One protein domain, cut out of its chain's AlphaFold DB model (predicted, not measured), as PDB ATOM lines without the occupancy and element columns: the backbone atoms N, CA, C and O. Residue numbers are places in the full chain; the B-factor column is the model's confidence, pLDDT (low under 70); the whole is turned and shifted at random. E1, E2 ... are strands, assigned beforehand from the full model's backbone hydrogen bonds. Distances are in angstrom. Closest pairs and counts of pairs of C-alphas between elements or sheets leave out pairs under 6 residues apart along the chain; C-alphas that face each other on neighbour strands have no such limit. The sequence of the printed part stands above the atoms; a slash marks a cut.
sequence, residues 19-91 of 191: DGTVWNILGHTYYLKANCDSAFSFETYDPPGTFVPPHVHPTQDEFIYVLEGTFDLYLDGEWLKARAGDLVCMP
ATOM      1  N   ASP A  19     -10.100  26.847  52.425       91.31
ATOM      2  CA  ASP A  19      -9.905  25.398  52.534       91.31
ATOM      3  C   ASP A  19      -9.322  24.756  51.251       91.31
ATOM      4  O   ASP A  19      -9.549  23.581  50.970       91.31
ATOM      5  N   GLY A  20      -8.588  25.536  50.443       94.31
ATOM      6  CA  GLY A  20      -8.047  25.107  49.148       94.31
ATOM      7  C   GLY A  20      -9.075  25.054  48.010       94.31
ATOM      8  O   GLY A  20      -8.804  24.452  46.974       94.31
ATOM      9  N   THR A  21     -10.256  25.659  48.176       95.75
ATOM     10  CA  THR A  21     -11.352  25.596  47.196       95.75
ATOM     11  C   THR A  21     -11.044  26.423  45.948       95.75
ATOM     12  O   THR A  21     -11.036  27.655  45.993       95.75
ATOM     13  N   VAL A  22     -10.856  25.733  44.823       97.00
ATOM     14  CA  VAL A  22     -10.621  26.328  43.503       97.00
ATOM     15  C   VAL A  22     -11.557  25.684  42.483       97.00
ATOM     16  O   VAL A  22     -11.745  24.465  42.488       97.00
ATOM     17  N   TRP A  23     -12.135  26.494  41.602       95.94
ATOM     18  CA  TRP A  23     -12.999  26.041  40.515       95.94
ATOM     19  C   TRP A  23     -12.413  26.423  39.162       95.94
ATOM     20  O   TRP A  23     -11.783  27.468  39.022       95.94
ATOM     21  N   ASN A  24     -12.659  25.588  38.154       95.12
ATOM     22  CA  ASN A  24     -12.448  25.961  36.762       95.12
ATOM     23  C   ASN A  24     -13.804  25.996  36.057       95.12
ATOM     24  O   ASN A  24     -14.510  24.986  36.026       95.12
ATOM     25  N   ILE A  25     -14.184  27.161  35.540       91.12
ATOM     26  CA  ILE A  25     -15.480  27.383  34.892       91.12
ATOM     27  C   ILE A  25     -15.195  28.040  33.548       91.12
ATOM     28  O   ILE A  25     -14.630  29.123  33.498       91.12
ATOM     29  N   LEU A  26     -15.546  27.365  32.452       90.62
ATOM     30  CA  LEU A  26     -15.349  27.871  31.084       90.62
ATOM     31  C   LEU A  26     -13.902  28.325  30.774       90.62
ATOM     32  O   LEU A  26     -13.688  29.223  29.966       90.62
ATOM     33  N   GLY A  27     -12.898  27.700  31.402       91.88
ATOM     34  CA  GLY A  27     -11.481  28.035  31.214       91.88
ATOM     35  C   GLY A  27     -10.941  29.122  32.150       91.88
ATOM     36  O   GLY A  27      -9.729  29.314  32.200       91.88
ATOM     37  N   HIS A  28     -11.803  29.764  32.934       94.88
ATOM     38  CA  HIS A  28     -11.437  30.702  33.992       94.88
ATOM     39  C   HIS A  28     -11.128  29.952  35.292       94.88
ATOM     40  O   HIS A  28     -11.751  28.923  35.580       94.88
ATOM     41  N   THR A  29     -10.198  30.467  36.094       96.50
ATOM     42  CA  THR A  29      -9.837  29.882  37.394       96.50
ATOM     43  C   THR A  29     -10.339  30.764  38.526       96.50
ATOM     44  O   THR A  29      -9.885  31.892  38.666       96.50
ATOM     45  N   TYR A  30     -11.208  30.219  39.375       97.19
ATOM     46  CA  TYR A  30     -11.831  30.918  40.497       97.19
ATOM     47  C   TYR A  30     -11.312  30.391  41.834       97.19
ATOM     48  O   TYR A  30     -11.409  29.197  42.118       97.19
ATOM     49  N   TYR A  31     -10.834  31.284  42.693       97.62
ATOM     50  CA  TYR A  31     -10.414  31.010  44.064       97.62
ATOM     51  C   TYR A  31     -11.461  31.581  45.021       97.62
ATOM     52  O   TYR A  31     -11.588  32.800  45.154       97.62
ATOM     53  N   LEU A  32     -12.224  30.728  45.708       96.19
ATOM     54  CA  LEU A  32     -13.257  31.186  46.642       96.19
ATOM     55  C   LEU A  32     -12.604  31.897  47.838       96.19
ATOM     56  O   LEU A  32     -11.862  31.265  48.582       96.19
ATOM     57  N   LYS A  33     -12.867  33.189  48.064       95.69
ATOM     58  CA  LYS A  33     -12.215  33.984  49.130       95.69
ATOM     59  C   LYS A  33     -13.038  34.065  50.404       95.69
ATOM     60  O   LYS A  33     -12.475  34.002  51.500       95.69
ATOM     61  N   ALA A  34     -14.354  34.172  50.274       94.00
ATOM     62  CA  ALA A  34     -15.295  34.163  51.385       94.00
ATOM     63  C   ALA A  34     -16.665  33.662  50.918       94.00
ATOM     64  O   ALA A  34     -17.038  33.873  49.769       94.00
ATOM     65  N   ASN A  35     -17.403  33.026  51.824       92.88
ATOM     66  CA  ASN A  35     -18.798  32.647  51.635       92.88
ATOM     67  C   ASN A  35     -19.496  32.696  52.999       92.88
ATOM     68  O   ASN A  35     -18.967  32.146  53.968       92.88
ATOM     69  N   CYS A  36     -20.631  33.378  53.074       91.81
ATOM     70  CA  CYS A  36     -21.499  33.462  54.242       91.81
ATOM     71  C   CYS A  36     -22.949  33.717  53.803       91.81
ATOM     72  O   CYS A  36     -23.227  33.881  52.617       91.81
ATOM     73  N   ASP A  37     -23.868  33.795  54.763       91.50
ATOM     74  CA  ASP A  37     -25.301  33.977  54.489       91.50
ATOM     75  C   ASP A  37     -25.640  35.232  53.671       91.50
ATOM     76  O   ASP A  37     -26.624  35.245  52.937       91.50
ATOM     77  N   SER A  38     -24.848  36.298  53.806       90.38
ATOM     78  CA  SER A  38     -25.139  37.593  53.185       90.38
ATOM     79  C   SER A  38     -24.274  37.922  51.973       90.38
ATOM     80  O   SER A  38     -24.625  38.828  51.220       90.38
ATOM     81  N   ALA A  39     -23.137  37.251  51.791       90.69
ATOM     82  CA  ALA A  39     -22.181  37.588  50.746       90.69
ATOM     83  C   ALA A  39     -21.242  36.423  50.429       90.69
ATOM     84  O   ALA A  39     -20.902  35.601  51.280       90.69
ATOM     85  N   PHE A  40     -20.724  36.428  49.209       91.94
ATOM     86  CA  PHE A  40     -19.577  35.619  48.832       91.94
ATOM     87  C   PHE A  40     -18.629  36.462  47.982       91.94
ATOM     88  O   PHE A  40     -19.011  37.493  47.435       91.94
ATOM     89  N   SER A  41     -17.369  36.055  47.917       95.25
ATOM     90  CA  SER A  41     -16.372  36.684  47.056       95.25
ATOM     91  C   SER A  41     -15.406  35.636  46.544       95.25
ATOM     92  O   SER A  41     -15.077  34.674  47.245       95.25
ATOM     93  N   PHE A  42     -14.924  35.839  45.329       95.94
ATOM     94  CA  PHE A  42     -13.885  35.034  44.716       95.94
ATOM     95  C   PHE A  42     -12.864  35.948  44.041       95.94
ATOM     96  O   PHE A  42     -13.149  37.090  43.696       95.94
ATOM     97  N   GLU A  43     -11.664  35.423  43.868       96.94
ATOM     98  CA  GLU A  43     -10.638  35.972  42.989       96.94
ATOM     99  C   GLU A  43     -10.672  35.134  41.714       96.94
ATOM    100  O   GLU A  43     -10.765  33.909  41.804       96.94
ATOM    101  N   THR A  44     -10.645  35.763  40.543       95.44
ATOM    102  CA  THR A  44     -10.648  35.040  39.268       95.44
ATOM    103  C   THR A  44      -9.426  35.393  38.435       95.44
ATOM    104  O   THR A  44      -8.961  36.532  38.440       95.44
ATOM    105  N   TYR A  45      -8.899  34.392  37.738       95.75
ATOM    106  CA  TYR A  45      -7.957  34.560  36.647       95.75
ATOM    107  C   TYR A  45      -8.654  34.182  35.343       95.75
ATOM    108  O   TYR A  45      -9.057  33.028  35.161       95.75
ATOM    109  N   ASP A  46      -8.747  35.162  34.446       95.06
ATOM    110  CA  ASP A  46      -9.484  35.090  33.186       95.06
ATOM    111  C   ASP A  46      -8.491  35.197  32.009       95.06
ATOM    112  O   ASP A  46      -8.092  36.303  31.629       95.06
ATOM    113  N   PRO A  47      -8.006  34.069  31.452       94.62
ATOM    114  CA  PRO A  47      -7.031  34.096  30.366       94.62
ATOM    115  C   PRO A  47      -7.559  34.806  29.105       94.62
ATOM    116  O   PRO A  47      -8.738  34.690  28.772       94.62
ATOM    117  N   PRO A  48      -6.697  35.460  28.305       93.56
ATOM    118  CA  PRO A  48      -7.117  36.014  27.022       93.56
ATOM    119  C   PRO A  48      -7.812  34.972  26.132       93.56
ATOM    120  O   PRO A  48      -7.282  33.886  25.896       93.56
ATOM    121  N   GLY A  49      -8.988  35.328  25.609       88.31
ATOM    122  CA  GLY A  49      -9.805  34.460  24.756       88.31
ATOM    123  C   GLY A  49     -10.877  33.649  25.492       88.31
ATOM    124  O   GLY A  49     -11.689  33.013  24.820       88.31
ATOM    125  N   THR A  50     -10.929  33.681  26.827       91.38
ATOM    126  CA  THR A  50     -12.071  33.156  27.594       91.38
ATOM    127  C   THR A  50     -13.189  34.195  27.690       91.38
ATOM    128  O   THR A  50     -12.961  35.391  27.498       91.38
ATOM    129  N   PHE A  51     -14.417  33.751  27.965       87.19
ATOM    130  CA  PHE A  51     -15.554  34.647  28.160       87.19
ATOM    131  C   PHE A  51     -16.609  34.024  29.074       87.19
ATOM    132  O   PHE A  51     -16.823  32.810  29.072       87.19
ATOM    133  N   VAL A  52     -17.336  34.892  29.775       86.94
ATOM    134  CA  VAL A  52     -18.565  34.527  30.476       86.94
ATOM    135  C   VAL A  52     -19.751  35.022  29.637       86.94
ATOM    136  O   VAL A  52     -19.783  36.202  29.280       86.94
ATOM    137  N   PRO A  53     -20.711  34.156  29.254       85.81
ATOM    138  CA  PRO A  53     -21.892  34.585  28.510       85.81
ATOM    139  C   PRO A  53     -22.679  35.663  29.270       85.81
ATOM    140  O   PRO A  53     -22.733  35.599  30.499       85.81
ATOM    141  N   PRO A  54     -23.353  36.601  28.581       84.00
ATOM    142  CA  PRO A  54     -24.255  37.541  29.239       84.00
ATOM    143  C   PRO A  54     -25.312  36.810  30.076       84.00
ATOM    144  O   PRO A  54     -26.008  35.922  29.578       84.00
ATOM    145  N   HIS A  55     -25.430  37.183  31.346       86.56
ATOM    146  CA  HIS A  55     -26.390  36.625  32.295       86.56
ATOM    147  C   HIS A  55     -26.773  37.683  33.337       86.56
ATOM    148  O   HIS A  55     -26.228  38.784  33.344       86.56
ATOM    149  N   VAL A  56     -27.754  37.364  34.185       83.62
ATOM    150  CA  VAL A  56     -28.235  38.253  35.249       83.62
ATOM    151  C   VAL A  56     -28.229  37.520  36.578       83.62
ATOM    152  O   VAL A  56     -28.622  36.353  36.650       83.62
ATOM    153  N   HIS A  57     -27.837  38.224  37.636       85.62
ATOM    154  CA  HIS A  57     -27.971  37.739  38.999       85.62
ATOM    155  C   HIS A  57     -29.328  38.165  39.557       85.62
ATOM    156  O   HIS A  57     -29.592  39.359  39.709       85.62
ATOM    157  N   PRO A  58     -30.229  37.214  39.849       80.69
ATOM    158  CA  PRO A  58     -31.571  37.570  40.264       80.69
ATOM    159  C   PRO A  58     -31.618  38.189  41.673       80.69
ATOM    160  O   PRO A  58     -32.385  39.104  41.957       80.69
ATOM    161  N   THR A  59     -30.793  37.682  42.580       83.94
ATOM    162  CA  THR A  59     -30.900  37.963  44.018       83.94
ATOM    163  C   THR A  59     -29.671  38.657  44.588       83.94
ATOM    164  O   THR A  59     -29.545  38.755  45.805       83.94
ATOM    165  N   GLN A  60     -28.722  39.043  43.738       86.00
ATOM    166  CA  GLN A  60     -27.396  39.486  44.150       86.00
ATOM    167  C   GLN A  60     -26.949  40.625  43.242       86.00
ATOM    168  O   GLN A  60     -27.057  40.508  42.024       86.00
ATOM    169  N   ASP A  61     -26.447  41.696  43.845       91.75
ATOM    170  CA  ASP A  61     -25.562  42.615  43.138       91.75
ATOM    171  C   ASP A  61     -24.200  41.932  42.972       91.75
ATOM    172  O   ASP A  61     -23.738  41.217  43.868       91.75
ATOM    173  N   GLU A  62     -23.543  42.167  41.845       92.81
ATOM    174  CA  GLU A  62     -22.186  41.707  41.584       92.81
ATOM    175  C   GLU A  62     -21.270  42.909  41.359       92.81
ATOM    176  O   GLU A  62     -21.650  43.923  40.768       92.81
ATOM    177  N   PHE A  63     -20.034  42.802  41.832       94.44
ATOM    178  CA  PHE A  63     -18.992  43.753  41.494       94.44
ATOM    179  C   PHE A  63     -17.688  43.032  41.176       94.44
ATOM    180  O   PHE A  63     -17.351  42.023  41.794       94.44
ATOM    181  N   ILE A  64     -16.934  43.584  40.230       96.00
ATOM    182  CA  ILE A  64     -15.623  43.075  39.830       96.00
ATOM    183  C   ILE A  64     -14.623  44.202  40.013       96.00
ATOM    184  O   ILE A  64     -14.682  45.219  39.326       96.00
ATOM    185  N   TYR A  65     -13.707  44.026  40.959       97.38
ATOM    186  CA  TYR A  65     -12.572  44.924  41.113       97.38
ATOM    187  C   TYR A  65     -11.389  44.365  40.326       97.38
ATOM    188  O   TYR A  65     -10.880  43.288  40.645       97.38
ATOM    189  N   VAL A  66     -10.968  45.073  39.281       97.62
ATOM    190  CA  VAL A  66      -9.930  44.582  38.371       97.62
ATOM    191  C   VAL A  66      -8.566  44.775  39.026       97.62
ATOM    192  O   VAL A  66      -8.126  45.901  39.256       97.62
ATOM    193  N   LEU A  67      -7.880  43.671  39.324       96.50
ATOM    194  CA  LEU A  67      -6.556  43.711  39.950       96.50
ATOM    195  C   LEU A  67      -5.447  43.956  38.923       96.50
ATOM    196  O   LEU A  67      -4.580  44.798  39.140       96.50
ATOM    197  N   GLU A  68      -5.493  43.251  37.793       96.31
ATOM    198  CA  GLU A  68      -4.468  43.298  36.751       96.31
ATOM    199  C   GLU A  68      -5.087  43.133  35.356       96.31
ATOM    200  O   GLU A  68      -6.186  42.602  35.199       96.31
ATOM    201  N   GLY A  69      -4.367  43.579  34.325       95.75
ATOM    202  CA  GLY A  69      -4.779  43.404  32.935       95.75
ATOM    203  C   GLY A  69      -5.910  44.336  32.491       95.75
ATOM    204  O   GLY A  69      -5.974  45.515  32.851       95.75
ATOM    205  N   THR A  70      -6.750  43.838  31.589       94.50
ATOM    206  CA  THR A  70      -7.858  44.580  30.984       94.50
ATOM    207  C   THR A  70      -9.005  43.622  30.725       94.50
ATOM    208  O   THR A  70      -8.776  42.533  30.204       94.50
ATOM    209  N   PHE A  71     -10.219  44.043  31.064       93.69
ATOM    210  CA  PHE A  71     -11.406  43.206  31.009       93.69
ATOM    211  C   PHE A  71     -12.493  43.869  30.162       93.69
ATOM    212  O   PHE A  71     -12.844  45.025  30.394       93.69
ATOM    213  N   ASP A  72     -12.977  43.153  29.147       93.31
ATOM    214  CA  ASP A  72     -14.052  43.606  28.264       93.31
ATOM    215  C   ASP A  72     -15.387  43.049  28.766       93.31
ATOM    216  O   ASP A  72     -15.543  41.837  28.906       93.31
ATOM    217  N   LEU A  73     -16.347  43.933  29.036       90.88
ATOM    218  CA  LEU A  73     -17.660  43.593  29.581       90.88
ATOM    219  C   LEU A  73     -18.772  44.146  28.694       90.88
ATOM    220  O   LEU A  73     -18.654  45.240  28.146       90.88
ATOM    221  N   TYR A  74     -19.875  43.409  28.597       87.62
ATOM    222  CA  TYR A  74     -21.093  43.883  27.947       87.62
ATOM    223  C   TYR A  74     -22.112  44.292  29.012       87.62
ATOM    224  O   TYR A  74     -22.691  43.432  29.673       87.62
ATOM    225  N   LEU A  75     -22.309  45.598  29.190       86.50
ATOM    226  CA  LEU A  75     -23.136  46.189  30.243       86.50
ATOM    227  C   LEU A  75     -24.170  47.124  29.618       86.50
ATOM    228  O   LEU A  75     -23.829  47.936  28.765       86.50
ATOM    229  N   ASP A  76     -25.437  46.982  30.013       83.00
ATOM    230  CA  ASP A  76     -26.557  47.821  29.553       83.00
ATOM    231  C   ASP A  76     -26.657  48.012  28.025       83.00
ATOM    232  O   ASP A  76     -27.151  49.022  27.528       83.00
ATOM    233  N   GLY A  77     -26.235  47.004  27.257       82.06
ATOM    234  CA  GLY A  77     -26.281  47.036  25.794       82.06
ATOM    235  C   GLY A  77     -25.012  47.563  25.117       82.06
ATOM    236  O   GLY A  77     -24.968  47.628  23.889       82.06
ATOM    237  N   GLU A  78     -23.976  47.906  25.884       84.62
ATOM    238  CA  GLU A  78     -22.724  48.471  25.381       84.62
ATOM    239  C   GLU A  78     -21.503  47.639  25.794       84.62
ATOM    240  O   GLU A  78     -21.459  47.031  26.862       84.62
ATOM    241  N   TRP A  79     -20.480  47.620  24.934       89.56
ATOM    242  CA  TRP A  79     -19.179  47.035  25.262       89.56
ATOM    243  C   TRP A  79     -18.302  48.069  25.964       89.56
ATOM    244  O   TRP A  79     -17.930  49.083  25.371       89.56
ATOM    245  N   LEU A  80     -17.940  47.785  27.211       93.56
ATOM    246  CA  LEU A  80     -17.087  48.610  28.055       93.56
ATOM    247  C   LEU A  80     -15.798  47.865  28.400       93.56
ATOM    248  O   LEU A  80     -15.756  46.638  28.443       93.56
ATOM    249  N   LYS A  81     -14.730  48.624  28.652       96.50
ATOM    250  CA  LYS A  81     -13.399  48.089  28.948       96.50
ATOM    251  C   LYS A  81     -12.923  48.616  30.297       96.50
ATOM    252  O   LYS A  81     -12.677  49.814  30.420       96.50
ATOM    253  N   ALA A  82     -12.766  47.723  31.266       97.19
ATOM    254  CA  ALA A  82     -12.225  48.009  32.592       97.19
ATOM    255  C   ALA A  82     -10.731  47.654  32.659       97.19
ATOM    256  O   ALA A  82     -10.248  46.764  31.951       97.19
ATOM    257  N   ARG A  83      -9.972  48.361  33.492       97.81
ATOM    258  CA  ARG A  83      -8.524  48.192  33.679       97.81
ATOM    259  C   ARG A  83      -8.194  48.049  35.158       97.81
ATOM    260  O   ARG A  83      -9.029  48.314  36.011       97.81
ATOM    261  N   ALA A  84      -6.959  47.651  35.454       98.19
ATOM    262  CA  ALA A  84      -6.466  47.554  36.825       98.19
ATOM    263  C   ALA A  84      -6.795  48.814  37.657       98.19
ATOM    264  O   ALA A  84      -6.438  49.928  37.269       98.19
ATOM    265  N   GLY A  85      -7.458  48.614  38.797       97.69
ATOM    266  CA  GLY A  85      -7.945  49.665  39.695       97.69
ATOM    267  C   GLY A  85      -9.406  50.077  39.486       97.69
ATOM    268  O   GLY A  85      -9.967  50.733  40.363       97.69
ATOM    269  N   ASP A  86     -10.038  49.684  38.379       98.38
ATOM    270  CA  ASP A  86     -11.451  49.974  38.130       98.38
ATOM    271  C   ASP A  86     -12.367  49.011  38.909       98.38
ATOM    272  O   ASP A  86     -12.065  47.826  39.085       98.38
ATOM    273  N   LEU A  87     -13.524  49.527  39.336       97.31
ATOM    274  CA  LEU A  87     -14.624  48.748  39.902       97.31
ATOM    275  C   LEU A  87     -15.773  48.689  38.895       97.31
ATOM    276  O   LEU A  87     -16.339  49.716  38.522       97.31
ATOM    277  N   VAL A  88     -16.141  47.482  38.490       95.94
ATOM    278  CA  VAL A  88     -17.342  47.199  37.706       95.94
ATOM    279  C   VAL A  88     -18.480  46.893  38.675       95.94
ATOM    280  O   VAL A  88     -18.300  46.065  39.562       95.94
ATOM    281  N   CYS A  89     -19.646  47.512  38.488       93.81
ATOM    282  CA  CYS A  89     -20.848  47.242  39.279       93.81
ATOM    283  C   CYS A  89     -21.967  46.723  38.372       93.81
ATOM    284  O   CYS A  89     -22.289  47.355  37.368       93.81
ATOM    285  N   MET A  90     -22.575  45.604  38.750       92.19
ATOM    286  CA  MET A  90     -23.666  44.950  38.034       92.19
ATOM    287  C   MET A  90     -24.822  44.741  39.021       92.19
ATOM    288  O   MET A  90     -24.744  43.859  39.878       92.19
ATOM    289  N   PRO A  91     -25.867  45.583  38.972       88.75
ATOM    290  CA  PRO A  91     -26.961  45.499  39.926       88.75
ATOM    291  C   PRO A  91     -27.813  44.246  39.702       88.75
ATOM    292  O   PRO A  91     -27.914  43.728  38.586       88.75
TER     293      PRO A  91
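AT A GLANCE: This is residues 19 to 91 of the 191 residues of the protein "Cupin_2 domain-containing protein" of Methylobacterium frigidaeris (UniProt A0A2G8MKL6). A twisted antiparallel sheet of three strands, E1, E2 and E3, lies toward one end of the long axis, the hairpin E5 and E6 makes the other end, and the two-stranded ribbon E4 and E7 lies between them, with E4 the strand nearest to the mean of the C-alphas. The hairpin E5 and E6 folds back over the ribbon E4 and E7, loosely and with few contacts, while residues 46 to 61 make a wide loop from E3 round to E4. The printed part has 73 residues with no named helix and seven named strands, E1 to E7 in order along it; the sheets run E1 - E2 - E3, E4 - E7 and E5 - E6, each antiparallel, and the class is all strand. The whole is compact, with a radius of gyration of the C-alphas of 12.8 A and spans of 36 by 27 by 23 A.

IN THESE COORDINATES: E1, residues 22 to 25, begins at C-alpha 22 at (-10.621, 26.328, 43.503) and is 9.9 A long. E2, residues 28 to 35, is the longest strand by residues and measures 19.2 A. E3, residues 40 to 45, measures 16.9 A and ends at C-alpha 45 at (-7.957, 34.560, 36.647). E4, residues 62 to 65, is 10.1 A long. E5, residues 70 to 75, measures 15.4 A, and E6, residues 78 to 83, measures 16.4 A. E7, residues 87 to 90, is 10.0 A long and ends at C-alpha 90 at (-23.666, 44.950, 38.034).

HOW THE PARTS SIT: E1, E2 and E3 form a meander, each strand the antiparallel neighbour of the one before, with E1 and E3 as edge strands. The sheet is only just strongly twisted, its C-alphas lying up to 4.2 A off the best plane. In the hairpin E1 and E2, N 23 and O 30 are within hydrogen-bond range at 2.8 A. In the hairpin E2 and E3, N 31 and O 43 are 2.8 A apart, also within that range. E3 and E4 are near each other, with 8 pairs of C-alphas within 10 A. E4 and E7 are antiparallel at 167 degrees, with N 64 and O 88 within hydrogen-bond range at 2.9 A. E5 and E6 form a hairpin at 152 degrees, with N 73 and O 80 within that range at 2.8 A. The closest C-alphas of E6 and E7 are those of Ala 82 and Val 88, 7.3 A apart. Those of E5 and E7 are Leu 75 and Met 90, 7.9 A apart. E4 and E5 are apart, and so are E2 and E5.

THE WHOLE: The C-alphas of Asp 19 and Gly 77, the two farthest apart, are 38.1 A from each other. The printed part has no cut. The link from E3 to E4, 16 residues, is long; the other links between strands are tight. The mean pLDDT of the printed part is 92.4, and no printed residue is under 70.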